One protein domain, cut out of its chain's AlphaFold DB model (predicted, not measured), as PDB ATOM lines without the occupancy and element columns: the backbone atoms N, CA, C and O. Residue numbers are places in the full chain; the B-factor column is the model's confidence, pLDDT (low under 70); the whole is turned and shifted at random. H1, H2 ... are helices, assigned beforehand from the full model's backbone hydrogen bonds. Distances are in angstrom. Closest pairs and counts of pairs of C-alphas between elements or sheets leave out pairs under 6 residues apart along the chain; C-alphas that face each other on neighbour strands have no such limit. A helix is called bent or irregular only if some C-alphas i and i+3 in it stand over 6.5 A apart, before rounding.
ATOM      1  N   PRO A   2     -49.897  37.287 -16.774       81.19
ATOM      2  CA  PRO A   2     -48.571  37.071 -16.203       81.19
ATOM      3  C   PRO A   2     -47.525  36.866 -17.308       81.19
ATOM      4  O   PRO A   2     -47.799  36.210 -18.317       81.19
ATOM      5  N   ASP A   3     -46.344  37.445 -17.110       77.81
ATOM      6  CA  ASP A   3     -45.262  37.535 -18.102       77.81
ATOM      7  C   ASP A   3     -44.840  36.170 -18.656       77.81
ATOM      8  O   ASP A   3     -44.604  36.025 -19.856       77.81
ATOM      9  N   ILE A   4     -44.876  35.138 -17.815       86.19
ATOM     10  CA  ILE A   4     -44.586  33.754 -18.194       86.19
ATOM     11  C   ILE A   4     -45.512  33.227 -19.305       86.19
ATOM     12  O   ILE A   4     -45.056  32.603 -20.265       86.19
ATOM     13  N   LEU A   5     -46.813  33.540 -19.251       88.25
ATOM     14  CA  LEU A   5     -47.770  33.119 -20.280       88.25
ATOM     15  C   LEU A   5     -47.544  33.869 -21.594       88.25
ATOM     16  O   LEU A   5     -47.765  33.315 -22.672       88.25
ATOM     17  N   VAL A   6     -47.090  35.124 -21.517       87.62
ATOM     18  CA  VAL A   6     -46.716  35.906 -22.701       87.62
ATOM     19  C   VAL A   6     -45.503  35.270 -23.376       87.62
ATOM     20  O   VAL A   6     -45.528  35.081 -24.594       87.62
ATOM     21  N   CYS A   7     -44.487  34.873 -22.605       89.50
ATOM     22  CA  CYS A   7     -43.314  34.161 -23.110       89.50
ATOM     23  C   CYS A   7     -43.701  32.843 -23.795       89.50
ATOM     24  O   CYS A   7     -43.358  32.646 -24.959       89.50
ATOM     25  N   PHE A   8     -44.498  31.983 -23.153       89.31
ATOM     26  CA  PHE A   8     -44.946  30.728 -23.774       89.31
ATOM     27  C   PHE A   8     -45.765  30.947 -25.050       89.31
ATOM     28  O   PHE A   8     -45.610  30.211 -26.028       89.31
ATOM     29  N   LYS A   9     -46.603  31.989 -25.083       88.44
ATOM     30  CA  LYS A   9     -47.337  32.352 -26.298       88.44
ATOM     31  C   LYS A   9     -46.388  32.758 -27.425       88.44
ATOM     32  O   LYS A   9     -46.641  32.376 -28.560       88.44
ATOM     33  N   LEU A  10     -45.312  33.493 -27.135       86.12
ATOM     34  CA  LEU A  10     -44.293  33.836 -28.134       86.12
ATOM     35  C   LEU A  10     -43.600  32.583 -28.675       86.12
ATOM     36  O   LEU A  10     -43.493  32.445 -29.890       86.12
ATOM     37  N   LEU A  11     -43.203  31.658 -27.793       89.06
ATOM     38  CA  LEU A  11     -42.532  30.414 -28.185       89.06
ATOM     39  C   LEU A  11     -43.387  29.555 -29.120       89.06
ATOM     40  O   LEU A  11     -42.876  29.012 -30.092       89.06
ATOM     41  N   ARG A  12     -44.701  29.490 -28.880       89.56
ATOM     42  CA  ARG A  12     -45.632  28.695 -29.697       89.56
ATOM     43  C   ARG A  12     -45.715  29.139 -31.162       89.56
ATOM     44  O   ARG A  12     -46.088  28.337 -32.011       89.56
ATOM     45  N   TYR A  13     -45.410  30.402 -31.458       88.12
ATOM     46  CA  TYR A  13     -45.473  30.951 -32.817       88.12
ATOM     47  C   TYR A  13     -44.094  31.129 -33.457       88.12
ATOM     48  O   TYR A  13     -43.986  31.808 -34.482       88.12
ATOM     49  N   LEU A  14     -43.039  30.561 -32.864       89.56
ATOM     50  CA  LEU A  14     -41.715  30.634 -33.456       89.56
ATOM     51  C   LEU A  14     -41.599  29.723 -34.685       89.56
ATOM     52  O   LEU A  14     -42.095  28.596 -34.670       89.56
ATOM     53  N   PRO A  15     -40.936  30.196 -35.754       91.19
ATOM     54  CA  PRO A  15     -40.561  29.354 -36.875       91.19
ATOM     55  C   PRO A  15     -39.585  28.242 -36.453       91.19
ATOM     56  O   PRO A  15     -38.808  28.458 -35.517       91.19
ATOM     57  N   PRO A  16     -39.529  27.116 -37.188       90.81
ATOM     58  CA  PRO A  16     -38.616  26.005 -36.895       90.81
ATOM     59  C   PRO A  16     -37.131  26.400 -36.881       90.81
ATOM     60  O   PRO A  16     -36.303  25.778 -36.227       90.81
ATOM     61  N   GLU A  17     -36.748  27.474 -37.576       90.06
ATOM     62  CA  GLU A  17     -35.370  27.978 -37.557       90.06
ATOM     63  C   GLU A  17     -34.912  28.428 -36.154       90.06
ATOM     64  O   GLU A  17     -33.712  28.572 -35.914       90.06
ATOM     65  N   TYR A  18     -35.856  28.631 -35.229       94.25
ATOM     66  CA  TYR A  18     -35.613  28.982 -33.834       94.25
ATOM     67  C   TYR A  18     -35.621  27.770 -32.887       94.25
ATOM     68  O   TYR A  18     -35.503  27.973 -31.680       94.25
ATOM     69  N   ASP A  19     -35.707  26.528 -33.379       91.31
ATOM     70  CA  ASP A  19     -35.772  25.323 -32.530       91.31
ATOM     71  C   ASP A  19     -34.613  25.249 -31.521       91.31
ATOM     72  O   ASP A  19     -34.819  24.946 -30.345       91.31
ATOM     73  N   ASN A  20     -33.399  25.620 -31.942       91.50
ATOM     74  CA  ASN A  20     -32.240  25.676 -31.046       91.50
ATOM     75  C   ASN A  20     -32.438  26.684 -29.907       91.50
ATOM     76  O   ASN A  20     -32.069  26.408 -28.768       91.50
ATOM     77  N   LEU A  21     -33.026  27.848 -30.200       93.31
ATOM     78  CA  LEU A  21     -33.323  28.842 -29.175       93.31
ATOM     79  C   LEU A  21     -34.365  28.306 -28.201       93.31
ATOM     80  O   LEU A  21     -34.190  28.433 -26.998       93.31
ATOM     81  N   VAL A  22     -35.428  27.687 -28.713       92.94
ATOM     82  CA  VAL A  22     -36.478  27.090 -27.882       92.94
ATOM     83  C   VAL A  22     -35.869  26.082 -26.901       92.94
ATOM     84  O   VAL A  22     -36.141  26.162 -25.707       92.94
ATOM     85  N   GLN A  23     -34.968  25.209 -27.363       91.44
ATOM     86  CA  GLN A  23     -34.262  24.256 -26.495       91.44
ATOM     87  C   GLN A  23     -33.416  24.929 -25.406       91.44
ATOM     88  O   GLN A  23     -33.394  24.451 -24.273       91.44
ATOM     89  N   ILE A  24     -32.725  26.026 -25.729       93.06
ATOM     90  CA  ILE A  24     -31.954  26.806 -24.749       93.06
ATOM     91  C   ILE A  24     -32.899  27.431 -23.721       93.06
ATOM     92  O   ILE A  24     -32.653  27.335 -22.522       93.06
ATOM     93  N   LEU A  25     -34.005  28.017 -24.180       92.31
ATOM     94  CA  LEU A  25     -34.981  28.695 -23.332       92.31
ATOM     95  C   LEU A  25     -35.677  27.752 -22.347       92.31
ATOM     96  O   LEU A  25     -35.970  28.170 -21.235       92.31
ATOM     97  N   TYR A  26     -35.865  26.479 -22.702       89.00
ATOM     98  CA  TYR A  26     -36.374  25.462 -21.775       89.00
ATOM     99  C   TYR A  26     -35.408  25.108 -20.631       89.00
ATOM    100  O   TYR A  26     -35.815  24.443 -19.684       89.00
ATOM    101  N   ARG A  27     -34.139  25.526 -20.707       93.06
ATOM    102  CA  ARG A  27     -33.127  25.312 -19.655       93.06
ATOM    103  C   ARG A  27     -32.881  26.555 -18.799       93.06
ATOM    104  O   ARG A  27     -32.087  26.496 -17.863       93.06
ATOM    105  N   VAL A  28     -33.507  27.678 -19.142       91.25
ATOM    106  CA  VAL A  28     -33.385  28.939 -18.405       91.25
ATOM    107  C   VAL A  28     -34.165  28.830 -17.095       91.25
ATOM    108  O   VAL A  28     -35.235  28.228 -17.057       91.25
ATOM    109  N   LYS A  29     -33.629  29.408 -16.016       92.31
ATOM    110  CA  LYS A  29     -34.321  29.471 -14.721       92.31
ATOM    111  C   LYS A  29     -35.549  30.376 -14.804       92.31
ATOM    112  O   LYS A  29     -35.526  31.378 -15.517       92.31
ATOM    113  N   ASP A  30     -36.568  30.099 -13.998       89.56
ATOM    114  CA  ASP A  30     -37.816  30.878 -13.982       89.56
ATOM    115  C   ASP A  30     -37.585  32.383 -13.747       89.56
ATOM    116  O   ASP A  30     -38.224  33.223 -14.379       89.56
ATOM    117  N   GLU A  31     -36.612  32.729 -12.900       90.69
ATOM    118  CA  GLU A  31     -36.193  34.106 -12.585       90.69
ATOM    119  C   GLU A  31     -35.694  34.878 -13.819       90.69
ATOM    120  O   GLU A  31     -35.890  36.087 -13.947       90.69
ATOM    121  N   GLU A  32     -35.055  34.172 -14.749       90.75
ATOM    122  CA  GLU A  32     -34.495  34.726 -15.979       90.75
ATOM    123  C   GLU A  32     -35.477  34.639 -17.158       90.75
ATOM    124  O   GLU A  32     -35.252  35.270 -18.199       90.75
ATOM    125  N   PHE A  33     -36.585  33.904 -17.001       91.00
ATOM    126  CA  PHE A  33     -37.618  33.685 -18.013       91.00
ATOM    127  C   PHE A  33     -38.600  34.869 -18.111       91.00
ATOM    128  O   PHE A  33     -39.825  34.743 -18.075       91.00
ATOM    129  N   THR A  34     -38.044  36.068 -18.259       90.94
ATOM    130  CA  THR A  34     -38.789  37.328 -18.360       90.94
ATOM    131  C   THR A  34     -38.964  37.761 -19.812       90.94
ATOM    132  O   THR A  34     -38.119  37.487 -20.669       90.94
ATOM    133  N   VAL A  35     -40.037  38.502 -20.109       89.19
ATOM    134  CA  VAL A  35     -40.346  38.958 -21.480       89.19
ATOM    135  C   VAL A  35     -39.174  39.717 -22.105       89.19
ATOM    136  O   VAL A  35     -38.874  39.512 -23.283       89.19
ATOM    137  N   ASP A  36     -38.483  40.556 -21.335       89.88
ATOM    138  CA  ASP A  36     -37.346  41.341 -21.821       89.88
ATOM    139  C   ASP A  36     -36.153  40.460 -22.199       89.88
ATOM    140  O   ASP A  36     -35.533  40.677 -23.244       89.88
ATOM    141  N   ASN A  37     -35.841  39.447 -21.387       91.44
ATOM    142  CA  ASN A  37     -34.726  38.548 -21.657       91.44
ATOM    143  C   ASN A  37     -35.012  37.656 -22.873       91.44
ATOM    144  O   ASN A  37     -34.198  37.580 -23.795       91.44
ATOM    145  N   ILE A  38     -36.218  37.083 -22.945       91.06
ATOM    146  CA  ILE A  38     -36.670  36.295 -24.101       91.06
ATOM    147  C   ILE A  38     -36.640  37.138 -25.377       91.06
ATOM    148  O   ILE A  38     -36.143  36.700 -26.414       91.06
ATOM    149  N   THR A  39     -37.107  38.384 -25.303       90.69
ATOM    150  CA  THR A  39     -37.097  39.301 -26.447       90.69
ATOM    151  C   THR A  39     -35.673  39.597 -26.926       90.69
ATOM    152  O   THR A  39     -35.419  39.587 -28.133       90.69
ATOM    153  N   LYS A  40     -34.719  39.822 -26.011       91.94
ATOM    154  CA  LYS A  40     -33.304  40.024 -26.366       91.94
ATOM    155  C   LYS A  40     -32.721  38.803 -27.078       91.94
ATOM    156  O   LYS A  40     -32.100  38.962 -28.128       91.94
ATOM    157  N   GLN A  41     -32.959  37.600 -26.556       93.25
ATOM    158  CA  GLN A  41     -32.469  36.365 -27.174       93.25
ATOM    159  C   GLN A  41     -33.074  36.140 -28.568       93.25
ATOM    160  O   GLN A  41     -32.350  35.826 -29.513       93.25
ATOM    161  N   LEU A  42     -34.372  36.415 -28.740       92.31
ATOM    162  CA  LEU A  42     -35.048  36.348 -30.038       92.31
ATOM    163  C   LEU A  42     -34.434  37.282 -31.086       92.31
ATOM    164  O   LEU A  42     -34.288  36.896 -32.249       92.31
ATOM    165  N   ILE A  43     -34.053  38.504 -30.696       90.88
ATOM    166  CA  ILE A  43     -33.371  39.438 -31.602       90.88
ATOM    167  C   ILE A  43     -32.010  38.881 -32.011       90.88
ATOM    168  O   ILE A  43     -31.695  38.882 -33.204       90.88
ATOM    169  N   THR A  44     -31.210  38.421 -31.053       94.19
ATOM    170  CA  THR A  44     -29.873  37.876 -31.323       94.19
ATOM    171  C   THR A  44     -29.954  36.696 -32.284       94.19
ATOM    172  O   THR A  44     -29.284  36.698 -33.319       94.19
ATOM    173  N   GLU A  45     -30.866  35.761 -32.032       94.44
ATOM    174  CA  GLU A  45     -31.077  34.611 -32.909       94.44
ATOM    175  C   GLU A  45     -31.603  35.012 -34.285       94.44
ATOM    176  O   GLU A  45     -31.118  34.511 -35.298       94.44
ATOM    177  N   SER A  46     -32.493  36.007 -34.368       90.88
ATOM    178  CA  SER A  46     -32.944  36.523 -35.668       90.88
ATOM    179  C   SER A  46     -31.787  37.062 -36.517       90.88
ATOM    180  O   SER A  46     -31.803  36.925 -37.743       90.88
ATOM    181  N   ARG A  47     -30.778  37.677 -35.882       93.25
ATOM    182  CA  ARG A  47     -29.584  38.199 -36.563       93.25
ATOM    183  C   ARG A  47     -28.670  37.060 -36.997       93.25
ATOM    184  O   ARG A  47     -28.206  37.079 -38.135       93.25
ATOM    185  N   ARG A  48     -28.469  36.061 -36.132       94.75
ATOM    186  CA  ARG A  48     -27.689  34.856 -36.440       94.75
ATOM    187  C   ARG A  48     -28.267  34.108 -37.644       94.75
ATOM    188  O   ARG A  48     -27.531  33.816 -38.582       94.75
ATOM    189  N   ILE A  49     -29.582  33.876 -37.663       93.06
ATOM    190  CA  ILE A  49     -30.285  33.202 -38.769       93.06
ATOM    191  C   ILE A  49     -30.168  34.012 -40.068       93.06
ATOM    192  O   ILE A  49     -29.853  33.452 -41.115       93.06
ATOM    193  N   GLN A  50     -30.364  35.336 -40.015       90.75
ATOM    194  CA  GLN A  50     -30.198  36.205 -41.189       90.75
ATOM    195  C   GLN A  50     -28.788  36.143 -41.774       90.75
ATOM    196  O   GLN A  50     -28.640  36.132 -42.995       90.75
ATOM    197  N   LEU A  51     -27.765  36.137 -40.919       92.69
ATOM    198  CA  LEU A  51     -26.379  36.053 -41.360       92.69
ATOM    199  C   LEU A  51     -26.103  34.694 -42.007       92.69
ATOM    200  O   LEU A  51     -25.668  34.651 -43.154       92.69
ATOM    201  N   LYS A  52     -26.496  33.606 -41.334       91.44
ATOM    202  CA  LYS A  52     -26.360  32.242 -41.852       91.44
ATOM    203  C   LYS A  52     -26.987  32.088 -43.241       91.44
ATOM    204  O   LYS A  52     -26.365  31.532 -44.136       91.44
ATOM    205  N   LEU A  53     -28.186  32.637 -43.449       90.25
ATOM    206  CA  LEU A  53     -28.869  32.586 -44.746       90.25
ATOM    207  C   LEU A  53     -28.140  33.360 -45.853       90.25
ATOM    208  O   LEU A  53     -28.177  32.949 -47.013       90.25
ATOM    209  N   LYS A  54     -27.497  34.488 -45.528       90.50
ATOM    210  CA  LYS A  54     -26.690  35.240 -46.502       90.50
ATOM    211  C   LYS A  54     -25.456  34.445 -46.915       90.50
ATOM    212  O   LYS A  54     -25.157  34.384 -48.107       90.50
ATOM    213  N   ASP A  55     -24.797  33.821 -45.948       92.56
ATOM    214  CA  ASP A  55     -23.607  33.010 -46.189       92.56
ATOM    215  C   ASP A  55     -23.949  31.758 -47.003       92.56
ATOM    216  O   ASP A  55     -23.310  31.500 -48.021       92.56
ATOM    217  N   GLU A  56     -25.025  31.046 -46.652       91.38
ATOM    218  CA  GLU A  56     -25.535  29.907 -47.428       91.38
ATOM    219  C   GLU A  56     -25.884  30.311 -48.870       91.38
ATOM    220  O   GLU A  56     -25.540  29.604 -49.815       91.38
ATOM    221  N   ASN A  57     -26.515  31.474 -49.076       89.38
ATOM    222  CA  ASN A  57     -26.830  31.956 -50.422       89.38
ATOM    223  C   ASN A  57     -25.571  32.299 -51.234       89.38
ATOM    224  O   ASN A  57     -25.539  32.068 -52.442       89.38
ATOM    225  N   ARG A  58     -24.534  32.838 -50.584       88.81
ATOM    226  CA  ARG A  58     -23.238  33.097 -51.221       88.81
ATOM    227  C   ARG A  58     -22.557  31.790 -51.623       88.81
ATOM    228  O   ARG A  58     -22.075  31.698 -52.746       88.81
ATOM    229  N   ILE A  59     -22.554  30.793 -50.739       89.25
ATOM    230  CA  ILE A  59     -21.996  29.464 -51.020       89.25
ATOM    231  C   ILE A  59     -22.731  28.832 -52.203       89.25
ATOM    232  O   ILE A  59     -22.083  28.445 -53.171       89.25
ATOM    233  N   GLN A  60     -24.069  28.823 -52.183       89.25
ATOM    234  CA  GLN A  60     -24.871  28.277 -53.279       89.25
ATOM    235  C   GLN A  60     -24.549  28.953 -54.618       89.25
ATOM    236  O   GLN A  60     -24.321  28.268 -55.607       89.25
ATOM    237  N   SER A  61     -24.462  30.288 -54.644       87.25
ATOM    238  CA  SER A  61     -24.110  31.034 -55.858       87.25
ATOM    239  C   SER A  61     -22.742  30.643 -56.419       87.25
ATOM    240  O   SER A  61     -22.569  30.620 -57.635       87.25
ATOM    241  N   VAL A  62     -21.766  30.372 -55.550       90.06
ATOM    242  CA  VAL A  62     -20.428  29.940 -55.967       90.06
ATOM    243  C   VAL A  62     -20.488  28.519 -56.530       90.06
ATOM    244  O   VAL A  62     -19.977  28.276 -57.621       90.06
ATOM    245  N   THR A  63     -21.157  27.593 -55.840       88.19
ATOM    246  CA  THR A  63     -21.343  26.207 -56.301       88.19
ATOM    247  C   THR A  63     -22.052  26.140 -57.657       88.19
ATOM    248  O   THR A  63     -21.640  25.379 -58.536       88.19
ATOM    249  N   ASP A  64     -23.079  26.968 -57.856       88.19
ATOM    250  CA  ASP A  64     -23.829  27.044 -59.110       88.19
ATOM    251  C   ASP A  64     -22.932  27.515 -60.267       88.19
ATOM    252  O   ASP A  64     -22.984  26.935 -61.351       88.19
ATOM    253  N   ALA A  65     -22.056  28.501 -60.037       86.69
ATOM    254  CA  ALA A  65     -21.106  28.984 -61.042       86.69
ATOM    255  C   ALA A  65     -20.103  27.896 -61.466       86.69
ATOM    256  O   ALA A  65     -19.869  27.704 -62.661       86.69
ATOM    257  N   TYR A  66     -19.564  27.134 -60.506       81.12
ATOM    258  CA  TYR A  66     -18.685  26.000 -60.811       81.12
ATOM    259  C   TYR A  66     -19.419  24.885 -61.570       81.12
ATOM    260  O   TYR A  66     -18.864  24.307 -62.498       81.12
ATOM    261  N   THR A  67     -20.684  24.617 -61.240       83.62
ATOM    262  CA  THR A  67     -21.486  23.590 -61.929       83.62
ATOM    263  C   THR A  67     -21.887  24.025 -63.343       83.62
ATOM    264  O   THR A  67     -21.895  23.208 -64.265       83.62
ATOM    265  N   ALA A  68     -22.191  25.311 -63.542       77.12
ATOM    266  CA  ALA A  68     -22.540  25.870 -64.846       77.12
ATOM    267  C   ALA A  68     -21.363  25.826 -65.836       77.12
ATOM    268  O   ALA A  68     -21.580  25.550 -67.010       77.12
ATOM    269  N   GLY A  69     -20.124  26.018 -65.366       63.25
ATOM    270  CA  GLY A  69     -18.921  25.885 -66.198       63.25
ATOM    271  C   GLY A  69     -18.576  24.444 -66.600       63.25
ATOM    272  O   GLY A  69     -17.856  24.237 -67.573       63.25
ATOM    273  N   VAL A  70     -19.100  23.443 -65.882       60.22
ATOM    274  CA  VAL A  70     -18.870  22.011 -66.162       60.22
ATOM    275  C   VAL A  70     -19.882  21.451 -67.172       60.22
ATOM    276  O   VAL A  70     -19.603  20.458 -67.845       60.22
ATOM    277  N   ARG A  71     -21.045  22.090 -67.341       59.41
ATOM    278  CA  ARG A  71     -22.039  21.677 -68.341       59.41
ATOM    279  C   ARG A  71     -21.694  22.275 -69.702       59.41
ATOM    280  O   ARG A  71     -22.068  23.403 -70.008       59.41
TER     281      ARG A  71
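This is residues 2 to 71 of the 142 residues of an uncharacterized protein of Araneus ventricosus (UniProt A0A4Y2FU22). One long helix, H3, makes the long axis, and two short helices, H1 and H2, pack on its first part to form a small compact head. The rest of H3, with the last residue, sticks out from this head as a free arm, residues 50 to 71. The printed part has 70 residues, with three named helices in the order H1, H2, H3 and no named strand; the class is all helix. The whole is extended, with a radius of gyration of the C-alphas of 17.7 A and spans of 60 by 17 by 16 A.

H3, residues 35 to 70, measures 52.4 A from C-alpha 35 at (-40.346, 38.958, -21.480) to C-alpha 70 at (-18.870, 22.011, -66.162). H2, residues 16 to 25, measures 14.3 A and is irregular: C-alphas 17 and 20 are 7.6 A apart. H1, residues 3 to 12, measures 14.6 A and begins with C-alpha 3 at (-45.262, 37.535, -18.102).

H3 touches H2 with its residues 38 to 49 alone; the closest C-alphas, those of Leu 21 and Glu 45, are 7.2 A apart. H2 and H3 form a helical hairpin, running opposite ways at a steep tilt of 39 degrees. H3 touches H1 with its residues 35 to 38 alone; the closest C-alphas, those of Cys 7 and Val 35, are 5.9 A apart. H1 and H3 run the same way at a shallow tilt of 18 degrees. H1 and H2 are close but not clearly touching, with the closest C-alphas, those of Leu 11 and Val 22, 6.9 A apart. They run opposite ways at a shallow tilt of 33 degrees, only just short of steep. In H1 every O i to N i+4 pair is within hydrogen-bond range; in H2 4 of 6 are, and in H3 31 of 32.

The two C-alphas farthest apart, those of Pro 2 and Arg 71, are 60.5 A apart. Without residues 50 to 71 the body spans 28 by 17 by 17 A. The printed part has no cut; the link from H1 to H2 is tight and that from H2 to H3 is short. The mean pLDDT of the printed part is 88.6, and residues 69 to 71 are under 70.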